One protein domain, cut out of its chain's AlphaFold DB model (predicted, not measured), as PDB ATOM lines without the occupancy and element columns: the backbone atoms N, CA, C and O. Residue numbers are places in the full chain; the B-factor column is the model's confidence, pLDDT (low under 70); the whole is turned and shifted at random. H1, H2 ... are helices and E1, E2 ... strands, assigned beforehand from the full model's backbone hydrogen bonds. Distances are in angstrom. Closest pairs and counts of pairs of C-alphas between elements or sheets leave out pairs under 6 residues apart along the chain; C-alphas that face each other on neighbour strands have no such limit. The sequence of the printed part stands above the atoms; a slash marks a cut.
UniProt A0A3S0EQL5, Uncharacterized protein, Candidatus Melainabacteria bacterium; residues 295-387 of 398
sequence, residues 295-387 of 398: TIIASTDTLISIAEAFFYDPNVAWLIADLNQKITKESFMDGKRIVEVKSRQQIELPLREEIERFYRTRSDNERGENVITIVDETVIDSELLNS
ATOM      1  N   THR A 295      25.352  38.152  28.091       98.12
ATOM      2  CA  THR A 295      24.334  39.203  27.960       98.12
ATOM      3  C   THR A 295      23.507  38.996  26.697       98.12
ATOM      4  O   THR A 295      23.947  38.314  25.775       98.12
ATOM      5  N   ILE A 296      22.294  39.542  26.674       97.88
ATOM      6  CA  ILE A 296      21.382  39.496  25.528       97.88
ATOM      7  C   ILE A 296      21.477  40.839  24.798       97.88
ATOM      8  O   ILE A 296      21.417  41.877  25.450       97.88
ATOM      9  N   ILE A 297      21.619  40.813  23.473       97.81
ATOM     10  CA  ILE A 297      21.690  42.016  22.627       97.81
ATOM     11  C   ILE A 297      20.281  42.580  22.393       97.81
ATOM     12  O   ILE A 297      19.407  41.857  21.907       97.81
ATOM     13  N   ALA A 298      20.046  43.856  22.704       96.50
ATOM     14  CA  ALA A 298      18.837  44.571  22.284       96.50
ATOM     15  C   ALA A 298      18.965  45.107  20.844       96.50
ATOM     16  O   ALA A 298      20.066  45.259  20.326       96.50
ATOM     17  N   SER A 299      17.845  45.455  20.197       95.50
ATOM     18  CA  SER A 299      17.844  45.994  18.823       95.50
ATOM     19  C   SER A 299      18.618  47.310  18.674       95.50
ATOM     20  O   SER A 299      19.141  47.607  17.606       95.50
ATOM     21  N   THR A 300      18.723  48.089  19.752       96.50
ATOM     22  CA  THR A 300      19.458  49.361  19.786       96.50
ATOM     23  C   THR A 300      20.904  49.224  20.254       96.50
ATOM     24  O   THR A 300      21.619  50.226  20.308       96.50
ATOM     25  N   ASP A 301      21.328  48.028  20.663       98.19
ATOM     26  CA  ASP A 301      22.667  47.834  21.200       98.19
ATOM     27  C   ASP A 301      23.708  47.740  20.086       98.19
ATOM     28  O   ASP A 301      23.473  47.242  18.993       98.19
ATOM     29  N   THR A 302      24.918  48.179  20.396       98.38
ATOM     30  CA  THR A 302      26.111  47.927  19.590       98.38
ATOM     31  C   THR A 302      27.130  47.215  20.469       98.38
ATOM     32  O   THR A 302      27.087  47.329  21.695       98.38
ATOM     33  N   LEU A 303      28.098  46.506  19.883       98.38
ATOM     34  CA  LEU A 303      29.164  45.905  20.694       98.38
ATOM     35  C   LEU A 303      29.960  46.973  21.462       98.38
ATOM     36  O   LEU A 303      30.429  46.705  22.564       98.38
ATOM     37  N   ILE A 304      30.043  48.194  20.919       98.56
ATOM     38  CA  ILE A 304      30.639  49.361  21.580       98.56
ATOM     39  C   ILE A 304      29.819  49.774  22.804       98.56
ATOM     40  O   ILE A 304      30.381  49.879  23.890       98.56
ATOM     41  N   SER A 305      28.502  49.963  22.668       98.44
ATOM     42  CA  SER A 305      27.658  50.375  23.800       98.44
ATOM     43  C   SER A 305      27.630  49.318  24.905       98.44
ATOM     44  O   SER A 305      27.628  49.661  26.084       98.44
ATOM     45  N   ILE A 306      27.684  48.034  24.540       98.50
ATOM     46  CA  ILE A 306      27.824  46.931  25.496       98.50
ATOM     47  C   ILE A 306      29.193  47.004  26.191       98.50
ATOM     48  O   ILE A 306      29.263  46.936  27.418       98.50
ATOM     49  N   ALA A 307      30.284  47.184  25.443       98.50
ATOM     50  CA  ALA A 307      31.622  47.307  26.015       98.50
ATOM     51  C   ALA A 307      31.730  48.490  26.997       98.50
ATOM     52  O   ALA A 307      32.227  48.334  28.113       98.50
ATOM     53  N   GLU A 308      31.185  49.649  26.627       98.38
ATOM     54  CA  GLU A 308      31.118  50.828  27.492       98.38
ATOM     55  C   GLU A 308      30.264  50.586  28.743       98.38
ATOM     56  O   GLU A 308      30.665  50.973  29.839       98.38
ATOM     57  N   ALA A 309      29.111  49.923  28.613       98.06
ATOM     58  CA  ALA A 309      28.210  49.682  29.737       98.06
ATOM     59  C   ALA A 309      28.797  48.722  30.786       98.06
ATOM     60  O   ALA A 309      28.627  48.945  31.986       98.06
ATOM     61  N   PHE A 310      29.480  47.657  30.353       98.19
ATOM     62  CA  PHE A 310      30.009  46.633  31.260       98.19
ATOM     63  C   PHE A 310      31.440  46.912  31.734       98.19
ATOM     64  O   PHE A 310      31.777  46.575  32.871       98.19
ATOM     65  N   PHE A 311      32.278  47.519  30.891       98.00
ATOM     66  CA  PHE A 311      33.715  47.670  31.148       98.00
ATOM     67  C   PHE A 311      34.193  49.120  31.166       98.00
ATOM     68  O   PHE A 311      35.350  49.358  31.509       98.00
ATOM     69  N   TYR A 312      33.328  50.086  30.837       98.12
ATOM     70  CA  TYR A 312      33.681  51.503  30.702       98.12
ATOM     71  C   TYR A 312      34.790  51.766  29.668       98.12
ATOM     72  O   TYR A 312      35.451  52.802  29.734       98.12
ATOM     73  N   ASP A 313      34.984  50.853  28.710       98.25
ATOM     74  CA  ASP A 313      35.972  50.994  27.641       98.25
ATOM     75  C   ASP A 313      35.420  50.474  26.299       98.25
ATOM     76  O   ASP A 313      35.192  49.268  26.154       98.25
ATOM     77  N   PRO A 314      35.233  51.351  25.295       98.31
ATOM     78  CA  PRO A 314      34.716  50.959  23.985       98.31
ATOM     79  C   PRO A 314      35.661  50.034  23.204       98.31
ATOM     80  O   PRO A 314      35.210  49.306  22.320       98.31
ATOM     81  N   ASN A 315      36.965  50.013  23.503       98.19
ATOM     82  CA  ASN A 315      37.930  49.178  22.779       98.19
ATOM     83  C   ASN A 315      37.751  47.685  23.058       98.19
ATOM     84  O   ASN A 315      38.128  46.853  22.233       98.19
ATOM     85  N   VAL A 316      37.118  47.339  24.181       98.56
ATOM     86  CA  VAL A 316      36.792  45.950  24.524       98.56
ATOM     87  C   VAL A 316      35.767  45.358  23.544       98.56
ATOM     88  O   VAL A 316      35.668  44.137  23.434       98.56
ATOM     89  N   ALA A 317      35.068  46.180  22.751       98.56
ATOM     90  CA  ALA A 317      34.164  45.715  21.697       98.56
ATOM     91  C   ALA A 317      34.846  44.778  20.685       98.56
ATOM     92  O   ALA A 317      34.220  43.819  20.232       98.56
ATOM     93  N   TRP A 318      36.131  45.002  20.376       98.25
ATOM     94  CA  TRP A 318      36.890  44.120  19.480       98.25
ATOM     95  C   TRP A 318      37.048  42.718  20.064       98.25
ATOM     96  O   TRP A 318      36.789  41.720  19.396       98.25
ATOM     97  N   LEU A 319      37.402  42.658  21.350       98.44
ATOM     98  CA  LEU A 319      37.550  41.411  22.088       98.44
ATOM     99  C   LEU A 319      36.207  40.685  22.242       98.44
ATOM    100  O   LEU A 319      36.162  39.459  22.168       98.44
ATOM    101  N   ILE A 320      35.108  41.425  22.434       98.50
ATOM    102  CA  ILE A 320      33.759  40.845  22.456       98.50
ATOM    103  C   ILE A 320      33.444  40.197  21.105       98.50
ATOM    104  O   ILE A 320      32.947  39.071  21.087       98.50
ATOM    105  N   ALA A 321      33.756  40.856  19.986       98.31
ATOM    106  CA  ALA A 321      33.594  40.258  18.662       98.31
ATOM    107  C   ALA A 321      34.447  38.982  18.523       98.31
ATOM    108  O   ALA A 321      33.916  37.927  18.188       98.31
ATOM    109  N   ASP A 322      35.727  39.030  18.911       98.06
ATOM    110  CA  ASP A 322      36.629  37.869  18.861       98.06
ATOM    111  C   ASP A 322      36.148  36.667  19.666       98.06
ATOM    112  O   ASP A 322      36.229  35.525  19.208       98.06
ATOM    113  N   LEU A 323      35.605  36.909  20.857       98.19
ATOM    114  CA  LEU A 323      35.083  35.848  21.707       98.19
ATOM    115  C   LEU A 323      33.848  35.169  21.092       98.19
ATOM    116  O   LEU A 323      33.622  33.977  21.312       98.19
ATOM    117  N   ASN A 324      33.065  35.911  20.307       98.25
ATOM    118  CA  ASN A 324      31.780  35.476  19.768       98.25
ATOM    119  C   ASN A 324      31.808  35.127  18.270       98.25
ATOM    120  O   ASN A 324      30.755  34.803  17.727       98.25
ATOM    121  N   GLN A 325      32.986  35.055  17.635       97.88
ATOM    122  CA  GLN A 325      33.166  34.715  16.208       97.88
ATOM    123  C   GLN A 325      32.390  33.470  15.742       97.88
ATOM    124  O   GLN A 325      32.034  33.340  14.576       97.88
ATOM    125  N   LYS A 326      32.135  32.509  16.641       98.06
ATOM    126  CA  LYS A 326      31.404  31.269  16.320       98.06
ATOM    127  C   LYS A 326      29.905  31.475  16.109       98.06
ATOM    128  O   LYS A 326      29.263  30.618  15.507       98.06
ATOM    129  N   ILE A 327      29.342  32.538  16.677       97.62
ATOM    130  CA  ILE A 327      27.902  32.817  16.666       97.62
ATOM    131  C   ILE A 327      27.557  34.096  15.897       97.62
ATOM    132  O   ILE A 327      26.385  34.313  15.594       97.62
ATOM    133  N   THR A 328      28.541  34.939  15.586       97.88
ATOM    134  CA  THR A 328      28.375  36.179  14.821       97.88
ATOM    135  C   THR A 328      28.850  36.006  13.385       97.88
ATOM    136  O   THR A 328      29.747  35.213  13.102       97.88
ATOM    137  N   LYS A 329      28.242  36.749  12.458       98.25
ATOM    138  CA  LYS A 329      28.729  36.836  11.078       98.25
ATOM    139  C   LYS A 329      29.605  38.073  10.960       98.25
ATOM    140  O   LYS A 329      29.223  39.154  11.396       98.25
ATOM    141  N   GLU A 330      30.791  37.909  10.391       98.06
ATOM    142  CA  GLU A 330      31.789  38.974  10.335       98.06
ATOM    143  C   GLU A 330      32.231  39.240   8.903       98.06
ATOM    144  O   GLU A 330      32.378  38.324   8.092       98.06
ATOM    145  N   SER A 331      32.462  40.511   8.598       98.19
ATOM    146  CA  SER A 331      33.082  40.960   7.357       98.19
ATOM    147  C   SER A 331      34.037  42.121   7.638       98.19
ATOM    148  O   SER A 331      33.964  42.766   8.684       98.19
ATOM    149  N   PHE A 332      34.971  42.372   6.724       98.12
ATOM    150  CA  PHE A 332      35.951  43.450   6.852       98.12
ATOM    151  C   PHE A 332      35.843  44.383   5.650       98.12
ATOM    152  O   PHE A 332      35.873  43.924   4.508       98.12
ATOM    153  N   MET A 333      35.731  45.684   5.908       97.62
ATOM    154  CA  MET A 333      35.615  46.717   4.878       97.62
ATOM    155  C   MET A 333      36.421  47.944   5.305       97.62
ATOM    156  O   MET A 333      36.229  48.453   6.404       97.62
ATOM    157  N   ASP A 334      37.357  48.388   4.463       96.38
ATOM    158  CA  ASP A 334      38.217  49.559   4.711       96.38
ATOM    159  C   ASP A 334      38.967  49.532   6.056       96.38
ATOM    160  O   ASP A 334      39.097  50.543   6.746       96.38
ATOM    161  N   GLY A 335      39.436  48.350   6.472       95.50
ATOM    162  CA  GLY A 335      40.115  48.169   7.760       95.50
ATOM    163  C   GLY A 335      39.188  48.215   8.980       95.50
ATOM    164  O   GLY A 335      39.662  48.102  10.109       95.50
ATOM    165  N   LYS A 336      37.873  48.337   8.770       98.12
ATOM    166  CA  LYS A 336      36.850  48.222   9.809       98.12
ATOM    167  C   LYS A 336      36.268  46.819   9.825       98.12
ATOM    168  O   LYS A 336      36.088  46.190   8.780       98.12
ATOM    169  N   ARG A 337      35.955  46.336  11.021       98.25
ATOM    170  CA  ARG A 337      35.301  45.050  11.242       98.25
ATOM    171  C   ARG A 337      33.812  45.280  11.390       98.25
ATOM    172  O   ARG A 337      33.374  45.962  12.313       98.25
ATOM    173  N   ILE A 338      33.044  44.706  10.481       98.56
ATOM    174  CA  ILE A 338      31.589  44.734  10.500       98.56
ATOM    175  C   ILE A 338      31.119  43.420  11.117       98.56
ATOM    176  O   ILE A 338      31.420  42.343  10.601       98.56
ATOM    177  N   VAL A 339      30.400  43.513  12.230       98.50
ATOM    178  CA  VAL A 339      29.870  42.371  12.975       98.50
ATOM    179  C   VAL A 339      28.350  42.413  12.909       98.50
ATOM    180  O   VAL A 339      27.722  43.322  13.452       98.50
ATOM    181  N   GLU A 340      27.771  41.423  12.242       98.44
ATOM    182  CA  GLU A 340      26.332  41.197  12.182       98.44
ATOM    183  C   GLU A 340      25.916  40.303  13.359       98.44
ATOM    184  O   GLU A 340      26.413  39.181  13.536       98.44
ATOM    185  N   VAL A 341      25.000  40.817  14.175       98.06
ATOM    186  CA  VAL A 341      24.426  40.151  15.349       98.06
ATOM    187  C   VAL A 341      22.908  40.164  15.242       98.06
ATOM    188  O   VAL A 341      22.338  41.041  14.608       98.06
ATOM    189  N   LYS A 342      22.226  39.214  15.877       97.31
ATOM    190  CA  LYS A 342      20.758  39.193  15.910       97.31
ATOM    191  C   LYS A 342      20.233  39.844  17.183       97.31
ATOM    192  O   LYS A 342      20.797  39.663  18.263       97.31
ATOM    193  N   SER A 343      19.099  40.529  17.077       96.38
ATOM    194  CA  SER A 343      18.319  40.928  18.250       96.38
ATOM    195  C   SER A 343      18.015  39.704  19.123       96.38
ATOM    196  O   SER A 343      17.752  38.603  18.630       96.38
ATOM    197  N   ARG A 344      18.110  39.887  20.442       95.12
ATOM    198  CA  ARG A 344      17.977  38.859  21.487       95.12
ATOM    199  C   ARG A 344      19.012  37.735  21.439       95.12
ATOM    200  O   ARG A 344      18.880  36.746  22.166       95.12
ATOM    201  N   GLN A 345      20.064  37.873  20.636       96.69
ATOM    202  CA  GLN A 345      21.176  36.935  20.648       96.69
ATOM    203  C   GLN A 345      21.932  37.038  21.972       96.69
ATOM    204  O   GLN A 345      22.282  38.128  22.425       96.69
ATOM    205  N   GLN A 346      22.196  35.890  22.590       98.12
ATOM    206  CA  GLN A 346      23.057  35.819  23.760       98.12
ATOM    207  C   GLN A 346      24.521  35.816  23.313       98.12
ATOM    208  O   GLN A 346      24.922  34.943  22.544       98.12
ATOM    209  N   ILE A 347      25.310  36.753  23.828       98.44
ATOM    210  CA  ILE A 347      26.757  36.831  23.609       98.44
ATOM    211  C   ILE A 347      27.519  36.612  24.910       98.44
ATOM    212  O   ILE A 347      27.030  36.910  26.004       98.44
ATOM    213  N   GLU A 348      28.725  36.074  24.789       98.38
ATOM    214  CA  GLU A 348      29.663  35.915  25.892       98.38
ATOM    215  C   GLU A 348      30.468  37.200  26.088       98.38
ATOM    216  O   GLU A 348      30.868  37.855  25.125       98.38
ATOM    217  N   LEU A 349      30.706  37.564  27.346       98.50
ATOM    218  CA  LEU A 349      31.519  38.718  27.709       98.50
ATOM    219  C   LEU A 349      32.918  38.268  28.158       98.50
ATOM    220  O   LEU A 349      33.056  37.193  28.760       98.50
ATOM    221  N   PRO A 350      33.959  39.074  27.886       97.94
ATOM    222  CA  PRO A 350      35.323  38.733  28.253       97.94
ATOM    223  C   PRO A 350      35.530  38.765  29.768       97.94
ATOM    224  O   PRO A 350      34.917  39.549  30.498       97.94
ATOM    225  N   LEU A 351      36.431  37.904  30.240       97.19
ATOM    226  CA  LEU A 351      36.914  37.923  31.618       97.19
ATOM    227  C   LEU A 351      38.005  38.984  31.788       97.19
ATOM    228  O   LEU A 351      38.661  39.392  30.827       97.19
ATOM    229  N   ARG A 352      38.256  39.393  33.034       96.94
ATOM    230  CA  ARG A 352      39.271  40.408  33.339       96.94
ATOM    231  C   ARG A 352      40.655  40.025  32.810       96.94
ATOM    232  O   ARG A 352      41.338  40.865  32.235       96.94
ATOM    233  N   GLU A 353      41.053  38.764  32.953       96.62
ATOM    234  CA  GLU A 353      42.364  38.287  32.504       96.62
ATOM    235  C   GLU A 353      42.513  38.337  30.975       96.62
ATOM    236  O   GLU A 353      43.620  38.465  30.452       96.62
ATOM    237  N   GLU A 354      41.403  38.227  30.246       97.50
ATOM    238  CA  GLU A 354      41.378  38.303  28.784       97.50
ATOM    239  C   GLU A 354      41.462  39.742  28.308       97.50
ATOM    240  O   GLU A 354      42.187  40.013  27.357       97.50
ATOM    241  N   ILE A 355      40.795  40.658  29.012       98.06
ATOM    242  CA  ILE A 355      40.913  42.098  28.780       98.06
ATOM    243  C   ILE A 355      42.371  42.527  28.986       98.06
ATOM    244  O   ILE A 355      42.970  43.137  28.105       98.06
ATOM    245  N   GLU A 356      42.991  42.139  30.104       97.94
ATOM    246  CA  GLU A 356      44.402  42.448  30.375       97.94
ATOM    247  C   GLU A 356      45.344  41.854  29.315       97.94
ATOM    248  O   GLU A 356      46.314  42.501  28.917       97.94
ATOM    249  N   ARG A 357      45.062  40.638  28.828       98.19
ATOM    250  CA  ARG A 357      45.828  40.023  27.735       98.19
ATOM    251  C   ARG A 357      45.645  40.781  26.425       98.19
ATOM    252  O   ARG A 357      46.638  41.048  25.760       98.19
ATOM    253  N   PHE A 358      44.410  41.150  26.097       98.06
ATOM    254  CA  PHE A 358      44.060  41.895  24.896       98.06
ATOM    255  C   PHE A 358      44.847  43.206  24.817       98.06
ATOM    256  O   PHE A 358      45.525  43.434  23.826       98.06
ATOM    257  N   TYR A 359      44.912  44.005  25.886       98.06
ATOM    258  CA  TYR A 359      45.703  45.248  25.864       98.06
ATOM    259  C   TYR A 359      47.208  45.049  25.661       98.06
ATOM    260  O   TYR A 359      47.869  45.952  25.155       98.06
ATOM    261  N   ARG A 360      47.761  43.891  26.041       98.19
ATOM    262  CA  ARG A 360      49.186  43.585  25.830       98.19
ATOM    263  C   ARG A 360      49.488  43.165  24.399       98.19
ATOM    264  O   ARG A 360      50.608  43.366  23.946       98.19
ATOM    265  N   THR A 361      48.530  42.530  23.730       97.94
ATOM    266  CA  THR A 361      48.734  41.931  22.405       97.94
ATOM    267  C   THR A 361      48.057  42.694  21.276       97.94
ATOM    268  O   THR A 361      48.334  42.383  20.121       97.94
ATOM    269  N   ARG A 362      47.165  43.643  21.582       96.50
ATOM    270  CA  ARG A 362      46.348  44.318  20.572       96.50
ATOM    271  C   ARG A 362      47.192  45.094  19.573       96.50
ATOM    272  O   ARG A 362      48.158  45.763  19.945       96.50
ATOM    273  N   SER A 363      46.778  45.049  18.312       97.19
ATOM    274  CA  SER A 363      47.317  45.922  17.270       97.19
ATOM    275  C   SER A 363      46.646  47.302  17.285       97.19
ATOM    276  O   SER A 363      45.544  47.471  17.810       97.19
ATOM    277  N   ASP A 364      47.279  48.310  16.675       96.38
ATOM    278  CA  ASP A 364      46.727  49.676  16.604       96.38
ATOM    279  C   ASP A 364      45.380  49.766  15.867       96.38
ATOM    280  O   ASP A 364      44.633  50.727  16.068       96.38
ATOM    281  N   ASN A 365      45.056  48.760  15.048       96.44
ATOM    282  CA  ASN A 365      43.805  48.675  14.296       96.44
ATOM    283  C   ASN A 365      42.635  48.138  15.141       96.44
ATOM    284  O   ASN A 365      41.480  48.349  14.774       96.44
ATOM    285  N   GLU A 366      42.905  47.497  16.280       96.81
ATOM    286  CA  GLU A 366      41.906  46.881  17.170       96.81
ATOM    287  C   GLU A 366      41.328  47.906  18.159       96.81
ATOM    288  O   GLU A 366      41.372  47.753  19.383       96.81
ATOM    289  N   ARG A 367      40.807  49.004  17.610       97.62
ATOM    290  CA  ARG A 367      40.141  50.075  18.364       97.62
ATOM    291  C   ARG A 367      38.634  49.937  18.256       97.62
ATOM    292  O   ARG A 367      38.120  49.517  17.221       97.62
ATOM    293  N   GLY A 368      37.919  50.370  19.293       96.88
ATOM    294  CA  GLY A 368      36.452  50.332  19.314       96.88
ATOM    295  C   GLY A 368      35.823  51.052  18.116       96.88
ATOM    296  O   GLY A 368      34.867  50.559  17.535       96.88
ATOM    297  N   GLU A 369      36.431  52.156  17.669       97.62
ATOM    298  CA  GLU A 369      35.992  52.967  16.518       97.62
ATOM    299  C   GLU A 369      35.993  52.220  15.173       97.62
ATOM    300  O   GLU A 369      35.297  52.616  14.234       97.62
ATOM    301  N   ASN A 370      36.772  51.143  15.069       98.31
ATOM    302  CA  ASN A 370      36.850  50.331  13.862       98.31
ATOM    303  C   ASN A 370      35.818  49.184  13.871       98.31
ATOM    304  O   ASN A 370      35.779  48.420  12.909       98.31
ATOM    305  N   VAL A 371      35.036  49.008  14.950       98.31
ATOM    306  CA  VAL A 371      33.963  48.004  15.028       98.31
ATOM    307  C   VAL A 371      32.666  48.654  14.589       98.31
ATOM    308  O   VAL A 371      32.210  49.629  15.180       98.31
ATOM    309  N   ILE A 372      32.027  48.080  13.583       98.38
ATOM    310  CA  ILE A 372      30.680  48.449  13.170       98.38
ATOM    311  C   ILE A 372      29.778  47.271  13.516       98.38
ATOM    312  O   ILE A 372      29.997  46.163  13.040       98.38
ATOM    313  N   THR A 373      28.776  47.493  14.360       98.50
ATOM    314  CA  THR A 373      27.781  46.466  14.690       98.50
ATOM    315  C   THR A 373      26.520  46.701  13.873       98.50
ATOM    316  O   THR A 373      25.991  47.810  13.871       98.50
ATOM    317  N   ILE A 374      26.038  45.659  13.200       98.06
ATOM    318  CA  ILE A 374      24.736  45.635  12.533       98.06
ATOM    319  C   ILE A 374      23.862  44.665  13.319       98.06
ATOM    320  O   ILE A 374      24.224  43.498  13.462       98.06
ATOM    321  N   VAL A 375      22.749  45.156  13.862       97.69
ATOM    322  CA  VAL A 375      21.787  44.311  14.576       97.69
ATOM    323  C   VAL A 375      20.638  43.970  13.641       97.69
ATOM    324  O   VAL A 375      19.829  44.832  13.307       97.69
ATOM    325  N   ASP A 376      20.559  42.706  13.245       96.88
ATOM    326  CA  ASP A 376      19.438  42.180  12.481       96.88
ATOM    327  C   ASP A 376      18.251  41.948  13.421       96.88
ATOM    328  O   ASP A 376      18.300  41.125  14.348       96.88
ATOM    329  N   GLU A 377      17.161  42.670  13.176       94.00
ATOM    330  CA  GLU A 377      15.890  42.412  13.843       94.00
ATOM    331  C   GLU A 377      15.323  41.073  13.371       94.00
ATOM    332  O   GLU A 377      15.266  40.762  12.178       94.00
ATOM    333  N   THR A 378      14.904  40.241  14.322       90.56
ATOM    334  CA  THR A 378      14.273  38.971  13.975       90.56
ATOM    335  C   THR A 378      12.833  39.217  13.527       90.56
ATOM    336  O   THR A 378      12.160  40.107  14.042       90.56
ATOM    337  N   VAL A 379      12.317  38.392  12.606       89.62
ATOM    338  CA  VAL A 379      10.907  38.478  12.162       89.62
ATOM    339  C   VAL A 379       9.953  38.438  13.363       89.62
ATOM    340  O   VAL A 379       8.993  39.198  13.417       89.62
ATOM    341  N   ILE A 380      10.288  37.644  14.383       85.44
ATOM    342  CA  ILE A 380       9.527  37.543  15.635       85.44
ATOM    343  C   ILE A 380       9.447  38.893  16.361       85.44
ATOM    344  O   ILE A 380       8.394  39.236  16.896       85.44
ATOM    345  N   ASP A 381      10.525  39.677  16.383       82.94
ATOM    346  CA  ASP A 381      10.512  41.003  17.006       82.94
ATOM    347  C   ASP A 381       9.606  41.964  16.232       82.94
ATOM    348  O   ASP A 381       8.818  42.688  16.844       82.94
ATOM    349  N   SER A 382       9.634  41.904  14.897       84.75
ATOM    350  CA  SER A 382       8.731  42.700  14.060       84.75
ATOM    351  C   SER A 382       7.259  42.306  14.254       84.75
ATOM    352  O   SER A 382       6.393  43.172  14.353       84.75
ATOM    353  N   GLU A 383       6.960  41.012  14.409       89.00
ATOM    354  CA  GLU A 383       5.607  40.511  14.683       89.00
ATOM    355  C   GLU A 383       5.121  40.888  16.089       89.00
ATOM    356  O   GLU A 383       3.965  41.282  16.273       89.00
ATOM    357  N   LEU A 384       5.994  40.824  17.097       88.12
ATOM    358  CA  LEU A 384       5.678  41.249  18.463       88.12
ATOM    359  C   LEU A 384       5.423  42.757  18.549       88.12
ATOM    360  O   LEU A 384       4.493  43.188  19.236       88.12
ATOM    361  N   LEU A 385       6.211  43.558  17.832       86.00
ATOM    362  CA  LEU A 385       5.983  44.996  17.727       86.00
ATOM    363  C   LEU A 385       4.662  45.283  17.016       86.00
ATOM    364  O   LEU A 385       3.832  46.003  17.565       86.00
ATOM    365  N   ASN A 386       4.416  44.657  15.865       90.88
ATOM    366  CA  ASN A 386       3.177  44.844  15.111       90.88
ATOM    367  C   ASN A 386       1.942  44.416  15.912       90.88
ATOM    368  O   ASN A 386       0.952  45.140  15.938       90.88
ATOM    369  N   SER A 387       1.995  43.284  16.618       90.50
ATOM    370  CA  SER A 387       0.877  42.829  17.456       90.50
ATOM    371  C   SER A 387       0.613  43.760  18.642       90.50
ATOM    372  O   SER A 387      -0.544  44.023  18.966       90.50
TER     373      SER A 387
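This is residues 295 to 387 of the 398 residues of an uncharacterized protein of Candidatus Melainabacteria bacterium (UniProt A0A3S0EQL5). A small three-stranded sheet, E1, E2 and E4, has H2 packed slantwise over one face and its other face bare, while H1 sits next to H2 and only grazes the sheet. H3 lies beyond H2 at one end of the long axis; at the opposite end E4 leads through a tight link into H4, where residues 382 to 387 stick out. The printed part has 93 residues, with four named helices and four named strands in the order H1 H2 E1 E2 E3 H3 E4 H4; the sheet, ordered E1, E2, E4, is mixed, and the class is mixed, helices and strands. The whole is compact, with a radius of gyration of the C-alphas of 13.7 A, yet elongated in outline, spanning 49 by 29 by 22 A.

In the sheet, E1 is residues 329 to 333, 13.5 A long, E2 is residues 336 to 342, 19.4 A, and E4 is residues 371 to 376, 15.9 A. E3 is residues 346 to 348. H2 is residues 316 to 324, 12.5 A. H1, residues 303 to 311, begins with C-alpha 303 at (29.164, 45.905, 20.694). H3, residues 352 to 361, measures 14.5 A. H4, residues 379 to 387, measures 12.1 A and ends with C-alpha 387 at (0.877, 42.829, 17.456).

E2 is the inner strand. E1 and E2 form a hairpin, antiparallel at 155 degrees, with N 331 and O 338 2.9 A apart. E2 and E4 are parallel at 24 degrees, with N 374 and O 339 2.9 A apart. H2 is on the sheet at a height of 10.0 A and only just lies over E1, E2 and E4, with 3 of its 9 C-alphas on each; it runs slantwise to the strands, at 42 degrees to E1 on the local plane. H1 grazes the sheet with residues 303 to 305. H1 and H2 touch, closest at the C-alphas of Ile 304 and Ala 317, 5.1 A, and at 72 degrees are only just about perpendicular. H2 and H3 only just touch, with 3 pairs of C-alphas within 8 A, the closest being Val 316 and Ile 355, 7.1 A; they are about perpendicular at 75 degrees. E3 pairs with no named strand, but its residues 346 to 347 pair, antiparallel, with residues 295 to 296. H3 and H4 are not on the sheet. Each O i to N i+4 pair is within hydrogen-bond range in H1, H2 and H4, and 5 of 6 are in H3.

The C-alphas farthest apart, those of Arg 360 and Ser 387, are 49.0 A apart. The printed part has no cut. No link is long; H3 to E4, with 9 residues, is short, and the others are tight. The mean pLDDT of the printed part is 96.7, that of H4 is 87, and no printed residue is under 70.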